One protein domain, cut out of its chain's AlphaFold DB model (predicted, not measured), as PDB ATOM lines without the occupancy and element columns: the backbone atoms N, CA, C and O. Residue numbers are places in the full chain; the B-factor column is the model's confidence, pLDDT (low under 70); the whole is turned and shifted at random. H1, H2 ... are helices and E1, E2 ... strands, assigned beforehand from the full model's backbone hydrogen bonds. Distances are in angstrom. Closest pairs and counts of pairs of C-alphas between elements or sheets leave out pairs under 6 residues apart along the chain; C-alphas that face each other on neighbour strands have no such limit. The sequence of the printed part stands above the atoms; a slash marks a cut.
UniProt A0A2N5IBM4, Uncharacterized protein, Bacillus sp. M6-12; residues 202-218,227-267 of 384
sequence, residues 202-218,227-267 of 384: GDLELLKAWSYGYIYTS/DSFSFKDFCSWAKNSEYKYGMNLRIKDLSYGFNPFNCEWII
ATOM      1  N   GLY A 202     -17.413  29.863 -11.008       58.75
ATOM      2  CA  GLY A 202     -18.150  31.127 -11.044       58.75
ATOM      3  C   GLY A 202     -19.551  31.039 -10.433       58.75
ATOM      4  O   GLY A 202     -19.975  31.976  -9.771       58.75
ATOM      5  N   ASP A 203     -20.257  29.915 -10.582       59.16
ATOM      6  CA  ASP A 203     -21.580  29.729  -9.974       59.16
ATOM      7  C   ASP A 203     -21.495  29.591  -8.436       59.16
ATOM      8  O   ASP A 203     -22.451  29.930  -7.743       59.16
ATOM      9  N   LEU A 204     -20.354  29.155  -7.882       55.75
ATOM     10  CA  LEU A 204     -20.125  29.075  -6.430       55.75
ATOM     11  C   LEU A 204     -19.823  30.441  -5.802       55.75
ATOM     12  O   LEU A 204     -20.353  30.751  -4.739       55.75
ATOM     13  N   GLU A 205     -19.039  31.280  -6.478       60.34
ATOM     14  CA  GLU A 205     -18.842  32.684  -6.077       60.34
ATOM     15  C   GLU A 205     -20.162  33.465  -6.125       60.34
ATOM     16  O   GLU A 205     -20.478  34.250  -5.232       60.34
ATOM     17  N   LEU A 206     -21.000  33.181  -7.127       62.12
ATOM     18  CA  LEU A 206     -22.349  33.737  -7.198       62.12
ATOM     19  C   LEU A 206     -23.243  33.235  -6.061       62.12
ATOM     20  O   LEU A 206     -24.029  34.011  -5.521       62.12
ATOM     21  N   LEU A 207     -23.111  31.971  -5.652       60.69
ATOM     22  CA  LEU A 207     -23.814  31.449  -4.481       60.69
ATOM     23  C   LEU A 207     -23.383  32.177  -3.202       60.69
ATOM     24  O   LEU A 207     -24.252  32.604  -2.443       60.69
ATOM     25  N   LYS A 208     -22.074  32.402  -3.027       59.97
ATOM     26  CA  LYS A 208     -21.503  33.220  -1.945       59.97
ATOM     27  C   LYS A 208     -22.082  34.638  -1.943       59.97
ATOM     28  O   LYS A 208     -22.613  35.090  -0.928       59.97
ATOM     29  N   ALA A 209     -22.045  35.333  -3.078       60.66
ATOM     30  CA  ALA A 209     -22.571  36.694  -3.205       60.66
ATOM     31  C   ALA A 209     -24.083  36.769  -2.917       60.66
ATOM     32  O   ALA A 209     -24.550  37.686  -2.238       60.66
ATOM     33  N   TRP A 210     -24.850  35.779  -3.382       59.69
ATOM     34  CA  TRP A 210     -26.286  35.683  -3.126       59.69
ATOM     35  C   TRP A 210     -26.602  35.456  -1.644       59.69
ATOM     36  O   TRP A 210     -27.542  36.057  -1.120       59.69
ATOM     37  N   SER A 211     -25.802  34.644  -0.943       55.66
ATOM     38  CA  SER A 211     -25.929  34.478   0.508       55.66
ATOM     39  C   SER A 211     -25.488  35.722   1.288       55.66
ATOM     40  O   SER A 211     -26.138  36.062   2.272       55.66
ATOM     41  N   TYR A 212     -24.471  36.466   0.832       54.00
ATOM     42  CA  TYR A 212     -24.058  37.724   1.477       54.00
ATOM     43  C   TYR A 212     -25.140  38.804   1.409       54.00
ATOM     44  O   TYR A 212     -25.431  39.449   2.419       54.00
ATOM     45  N   GLY A 213     -25.799  38.955   0.254       53.44
ATOM     46  CA  GLY A 213     -26.893  39.915   0.097       53.44
ATOM     47  C   GLY A 213     -28.094  39.655   1.020       53.44
ATOM     48  O   GLY A 213     -28.879  40.559   1.293       53.44
ATOM     49  N   TYR A 214     -28.224  38.431   1.535       48.53
ATOM     50  CA  TYR A 214     -29.291  38.019   2.445       48.53
ATOM     51  C   TYR A 214     -29.025  38.428   3.905       48.53
ATOM     52  O   TYR A 214     -29.951  38.822   4.614       48.53
ATOM     53  N   ILE A 215     -27.763  38.382   4.342       45.28
ATOM     54  CA  ILE A 215     -27.357  38.600   5.743       45.28
ATOM     55  C   ILE A 215     -27.383  40.090   6.115       45.28
ATOM     56  O   ILE A 215     -27.716  40.442   7.242       45.28
ATOM     57  N   TYR A 216     -27.085  40.977   5.162       42.22
ATOM     58  CA  TYR A 216     -26.912  42.415   5.411       42.22
ATOM     59  C   TYR A 216     -28.183  43.265   5.251       42.22
ATOM     60  O   TYR A 216     -28.121  44.492   5.346       42.22
ATOM     61  N   THR A 217     -29.354  42.653   5.047       46.84
ATOM     62  CA  THR A 217     -30.618  43.404   5.121       46.84
ATOM     63  C   THR A 217     -31.026  43.576   6.586       46.84
ATOM     64  O   THR A 217     -31.568  42.671   7.215       46.84
ATOM     65  N   SER A 218     -30.704  44.739   7.155       38.62
ATOM     66  CA  SER A 218     -31.059  45.096   8.530       38.62
ATOM     67  C   SER A 218     -32.576  45.059   8.753       38.62
ATOM     68  O   SER A 218     -33.379  45.290   7.843       38.62
ATOM     69  N   ASP A 227     -39.601  38.468  -3.095       51.12
ATOM     70  CA  ASP A 227     -39.872  37.082  -2.672       51.12
ATOM     71  C   ASP A 227     -39.733  36.048  -3.806       51.12
ATOM     72  O   ASP A 227     -39.720  34.845  -3.567       51.12
ATOM     73  N   SER A 228     -39.602  36.497  -5.055       59.16
ATOM     74  CA  SER A 228     -39.489  35.649  -6.238       59.16
ATOM     75  C   SER A 228     -38.078  35.544  -6.818       59.16
ATOM     76  O   SER A 228     -37.929  34.933  -7.870       59.16
ATOM     77  N   PHE A 229     -37.053  36.163  -6.219       64.88
ATOM     78  CA  PHE A 229     -35.714  36.156  -6.815       64.88
ATOM     79  C   PHE A 229     -34.955  34.874  -6.447       64.88
ATOM     80  O   PHE A 229     -34.244  34.802  -5.439       64.88
ATOM     81  N   SER A 230     -35.151  33.827  -7.252       74.81
ATOM     82  CA  SER A 230     -34.492  32.538  -7.048       74.81
ATOM     83  C   SER A 230     -32.984  32.639  -7.305       74.81
ATOM     84  O   SER A 230     -32.507  33.542  -7.995       74.81
ATOM     85  N   PHE A 231     -32.207  31.672  -6.806       70.62
ATOM     86  CA  PHE A 231     -30.776  31.591  -7.123       70.62
ATOM     87  C   PHE A 231     -30.524  31.528  -8.642       70.62
ATOM     88  O   PHE A 231     -29.579  32.123  -9.155       70.62
ATOM     89  N   LYS A 232     -31.419  30.867  -9.386       76.69
ATOM     90  CA  LYS A 232     -31.360  30.808 -10.851       76.69
ATOM     91  C   LYS A 232     -31.526  32.193 -11.484       76.69
ATOM     92  O   LYS A 232     -30.814  32.507 -12.442       76.69
ATOM     93  N   ASP A 233     -32.424  33.016 -10.948       81.50
ATOM     94  CA  ASP A 233     -32.639  34.388 -11.420       81.50
ATOM     95  C   ASP A 233     -31.433  35.274 -11.091       81.50
ATOM     96  O   ASP A 233     -30.986  36.038 -11.946       81.50
ATOM     97  N   PHE A 234     -30.825  35.093  -9.911       81.06
ATOM     98  CA  PHE A 234     -29.584  35.770  -9.530       81.06
ATOM     99  C   PHE A 234     -28.410  35.417 -10.444       81.06
ATOM    100  O   PHE A 234     -27.755  36.314 -10.969       81.06
ATOM    101  N   CYS A 235     -28.174  34.131 -10.709       78.44
ATOM    102  CA  CYS A 235     -27.115  33.706 -11.624       78.44
ATOM    103  C   CYS A 235     -27.333  34.234 -13.044       78.44
ATOM    104  O   CYS A 235     -26.378  34.633 -13.710       78.44
ATOM    105  N   SER A 236     -28.586  34.253 -13.506       85.50
ATOM    106  CA  SER A 236     -28.936  34.807 -14.817       85.50
ATOM    107  C   SER A 236     -28.658  36.310 -14.864       85.50
ATOM    108  O   SER A 236     -28.029  36.790 -15.803       85.50
ATOM    109  N   TRP A 237     -29.053  37.045 -13.823       91.69
ATOM    110  CA  TRP A 237     -28.753  38.467 -13.692       91.69
ATOM    111  C   TRP A 237     -27.250  38.747 -13.652       91.69
ATOM    112  O   TRP A 237     -26.783  39.624 -14.374       91.69
ATOM    113  N   ALA A 238     -26.482  37.999 -12.861       88.12
ATOM    114  CA  ALA A 238     -25.051  38.225 -12.719       88.12
ATOM    115  C   ALA A 238     -24.301  38.000 -14.039       88.12
ATOM    116  O   ALA A 238     -23.483  38.830 -14.430       88.12
ATOM    117  N   LYS A 239     -24.651  36.933 -14.773       85.50
ATOM    118  CA  LYS A 239     -24.114  36.655 -16.115       85.50
ATOM    119  C   LYS A 239     -24.475  37.758 -17.115       85.50
ATOM    120  O   LYS A 239     -23.632  38.142 -17.917       85.50
ATOM    121  N   ASN A 240     -25.690  38.299 -17.029       91.25
ATOM    122  CA  ASN A 240     -26.142  39.404 -17.881       91.25
ATOM    123  C   ASN A 240     -25.567  40.771 -17.473       91.25
ATOM    124  O   ASN A 240     -25.572  41.689 -18.283       91.25
ATOM    125  N   SER A 241     -25.074  40.907 -16.241       88.19
ATOM    126  CA  SER A 241     -24.495  42.146 -15.697       88.19
ATOM    127  C   SER A 241     -22.969  42.161 -15.773       88.19
ATOM    128  O   SER A 241     -22.321  42.841 -14.985       88.19
ATOM    129  N   GLU A 242     -22.402  41.374 -16.693       90.50
ATOM    130  CA  GLU A 242     -20.963  41.301 -16.969       90.50
ATOM    131  C   GLU A 242     -20.092  40.920 -15.758       90.50
ATOM    132  O   GLU A 242     -18.931  41.324 -15.678       90.50
ATOM    133  N   TYR A 243     -20.620  40.115 -14.827       89.31
ATOM    134  CA  TYR A 243     -19.827  39.581 -13.718       89.31
ATOM    135  C   TYR A 243     -18.537  38.913 -14.220       89.31
ATOM    136  O   TYR A 243     -18.560  38.065 -15.120       89.31
ATOM    137  N   LYS A 244     -17.412  39.252 -13.584       85.50
ATOM    138  CA  LYS A 244     -16.111  38.603 -13.767       85.50
ATOM    139  C   LYS A 244     -15.605  38.095 -12.425       85.50
ATOM    140  O   LYS A 244     -15.864  38.690 -11.383       85.50
ATOM    141  N   TYR A 245     -14.855  36.997 -12.469       74.94
ATOM    142  CA  TYR A 245     -14.205  36.441 -11.285       74.94
ATOM    143  C   TYR A 245     -13.364  37.510 -10.566       74.94
ATOM    144  O   TYR A 245     -12.611  38.236 -11.217       74.94
ATOM    145  N   GLY A 246     -13.508  37.599  -9.239       76.62
ATOM    146  CA  GLY A 246     -12.830  38.595  -8.401       76.62
ATOM    147  C   GLY A 246     -13.542  39.950  -8.286       76.62
ATOM    148  O   GLY A 246     -12.986  40.869  -7.693       76.62
ATOM    149  N   MET A 247     -14.747  40.103  -8.846       86.25
ATOM    150  CA  MET A 247     -15.575  41.293  -8.626       86.25
ATOM    151  C   MET A 247     -16.390  41.188  -7.334       86.25
ATOM    152  O   MET A 247     -16.957  40.142  -7.027       86.25
ATOM    153  N   ASN A 248     -16.516  42.313  -6.634       83.06
ATOM    154  CA  ASN A 248     -17.352  42.474  -5.454       83.06
ATOM    155  C   ASN A 248     -18.711  43.070  -5.827       83.06
ATOM    156  O   ASN A 248     -18.835  43.865  -6.760       83.06
ATOM    157  N   LEU A 249     -19.748  42.699  -5.082       87.56
ATOM    158  CA  LEU A 249     -21.096  43.225  -5.268       87.56
ATOM    159  C   LEU A 249     -21.275  44.499  -4.430       87.56
ATOM    160  O   LEU A 249     -21.290  44.429  -3.203       87.56
ATOM    161  N   ARG A 250     -21.446  45.660  -5.071       87.44
ATOM    162  CA  ARG A 250     -21.742  46.934  -4.393       87.44
ATOM    163  C   ARG A 250     -23.225  47.269  -4.474       87.44
ATOM    164  O   ARG A 250     -23.840  47.131  -5.529       87.44
ATOM    165  N   ILE A 251     -23.779  47.774  -3.373       86.44
ATOM    166  CA  ILE A 251     -25.112  48.390  -3.327       86.44
ATOM    167  C   ILE A 251     -24.996  49.860  -3.756       86.44
ATOM    168  O   ILE A 251     -24.179  50.595  -3.203       86.44
ATOM    169  N   LYS A 252     -25.808  50.294  -4.725       89.69
ATOM    170  CA  LYS A 252     -25.866  51.683  -5.210       89.69
ATOM    171  C   LYS A 252     -26.561  52.601  -4.204       89.69
ATOM    172  O   LYS A 252     -26.061  53.684  -3.920       89.69
ATOM    173  N   ASP A 253     -27.688  52.155  -3.656       84.62
ATOM    174  CA  ASP A 253     -28.474  52.873  -2.654       84.62
ATOM    175  C   ASP A 253     -28.783  51.965  -1.455       84.62
ATOM    176  O   ASP A 253     -29.477  50.951  -1.574       84.62
ATOM    177  N   LEU A 254     -28.286  52.331  -0.274       78.94
ATOM    178  CA  LEU A 254     -28.454  51.546   0.952       78.94
ATOM    179  C   LEU A 254     -29.928  51.343   1.347       78.94
ATOM    180  O   LEU A 254     -30.240  50.369   2.030       78.94
ATOM    181  N   SER A 255     -30.842  52.205   0.891       78.12
ATOM    182  CA  SER A 255     -32.270  52.119   1.216       78.12
ATOM    183  C   SER A 255     -33.035  51.033   0.444       78.12
ATOM    184  O   SER A 255     -34.121  50.638   0.867       78.12
ATOM    185  N   TYR A 256     -32.471  50.509  -0.652       73.44
ATOM    186  CA  TYR A 256     -33.137  49.534  -1.534       73.44
ATOM    187  C   TYR A 256     -32.603  48.094  -1.405       73.44
ATOM    188  O   TYR A 256     -33.068  47.196  -2.116       73.44
ATOM    189  N   GLY A 257     -31.648  47.850  -0.501       75.44
ATOM    190  CA  GLY A 257     -31.093  46.519  -0.223       75.44
ATOM    191  C   GLY A 257     -30.428  45.841  -1.431       75.44
ATOM    192  O   GLY A 257     -30.124  46.474  -2.441       75.44
ATOM    193  N   PHE A 258     -30.190  44.531  -1.343       70.06
ATOM    194  CA  PHE A 258     -29.547  43.769  -2.417       70.06
ATOM    195  C   PHE A 258     -30.562  43.326  -3.475       70.06
ATOM    196  O   PHE A 258     -31.316  42.375  -3.270       70.06
ATOM    197  N   ASN A 259     -30.575  44.003  -4.625       80.81
ATOM    198  CA  ASN A 259     -31.378  43.603  -5.776       80.81
ATOM    199  C   ASN A 259     -30.664  43.933  -7.102       80.81
ATOM    200  O   ASN A 259     -29.883  44.881  -7.145       80.81
ATOM    201  N   PRO A 260     -30.957  43.207  -8.194       84.38
ATOM    202  CA  PRO A 260     -30.384  43.423  -9.525       84.38
ATOM    203  C   PRO A 260     -30.269  44.862 -10.025       84.38
ATOM    204  O   PRO A 260     -29.337  45.202 -10.749       84.38
ATOM    205  N   PHE A 261     -31.246  45.700  -9.685       85.31
ATOM    206  CA  PHE A 261     -31.325  47.076 -10.163       85.31
ATOM    207  C   PHE A 261     -30.514  48.027  -9.275       85.31
ATOM    208  O   PHE A 261     -30.005  49.044  -9.747       85.31
ATOM    209  N   ASN A 262     -30.359  47.661  -8.004       89.38
ATOM    210  CA  ASN A 262     -29.652  48.417  -6.981       89.38
ATOM    211  C   ASN A 262     -28.249  47.881  -6.676       89.38
ATOM    212  O   ASN A 262     -27.541  48.434  -5.841       89.38
ATOM    213  N   CYS A 263     -27.831  46.809  -7.336       90.31
ATOM    214  CA  CYS A 263     -26.489  46.278  -7.217       90.31
ATOM    215  C   CYS A 263     -25.705  46.485  -8.508       90.31
ATOM    216  O   CYS A 263     -26.258  46.565  -9.606       90.31
ATOM    217  N   GLU A 264     -24.394  46.564  -8.367       93.69
ATOM    218  CA  GLU A 264     -23.456  46.508  -9.478       93.69
ATOM    219  C   GLU A 264     -22.200  45.760  -9.065       93.69
ATOM    220  O   GLU A 264     -21.814  45.746  -7.894       93.69
ATOM    221  N   TRP A 265     -21.569  45.131 -10.046       92.50
ATOM    222  CA  TRP A 265     -20.278  44.500  -9.859       92.50
ATOM    223  C   TRP A 265     -19.198  45.565  -9.941       92.50
ATOM    224  O   TRP A 265     -19.081  46.276 -10.938       92.50
ATOM    225  N   ILE A 266     -18.412  45.678  -8.880       91.06
ATOM    226  CA  ILE A 266     -17.242  46.539  -8.838       91.06
ATOM    227  C   ILE A 266     -15.995  45.682  -8.717       91.06
ATOM    228  O   ILE A 266     -15.973  44.654  -8.048       91.06
ATOM    229  N   ILE A 267     -14.925  46.139  -9.344       86.25
ATOM    230  CA  ILE A 267     -13.588  45.728  -8.944       86.25
ATOM    231  C   ILE A 267     -13.243  46.681  -7.808       86.25
ATOM    232  O   ILE A 267     -13.212  47.895  -8.034       86.25
TER     233      ILE A 267
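What this domain is: This is residues 202 to 218 and 227 to 267 of the 384 residues of an uncharacterized protein of Bacillus sp. M6-12 (UniProt A0A2N5IBM4). Two helices, H1 and H2, cross steeply, and a small antiparallel hairpin, E1 and E2, makes a triangle with them, E1 nearer to H1. The printed part has 58 residues, with two named helices, then two named strands; the class is mixed. It is compact, with a radius of gyration of the C-alphas of 10.5 A, and rounded, spanning 27 by 25 by 18 A.

Where its parts are: H1, residues 202 to 215, begins at C-alpha (-18.150, 31.127, -11.044) and is 20.6 A long. H2, residues 231 to 240, is 14.1 A long. E1 is residues 248 to 251, 10.0 A; E2 is residues 263 to 266, 9.4 A, ending at C-alpha (-17.242, 46.539, -8.838).

How they stand to each other: H1 and H2 touch, closest at the C-alphas of Leu 206 and Cys 235, 6.5 A, at a steep tilt of 64 degrees, opposite ways. The closest C-alphas of H1 and E1, Ala 209 and Leu 249, are 7.0 A apart. H2 and E2 are only just apart, closest 8.4 A. In the hairpin, N 248 and O 266 are within hydrogen-bond range at 2.8 A. Every O i to N i+4 pair is in range in H2, 8 of 10 in H1.

The domain as a whole: Residues 219 to 226 are not printed; C-alphas 218 and 227 are 16.4 A apart. The link E1 to E2 is long, 11 residues. pLDDT is under 70 at residues 202 to 218 and 227 to 229.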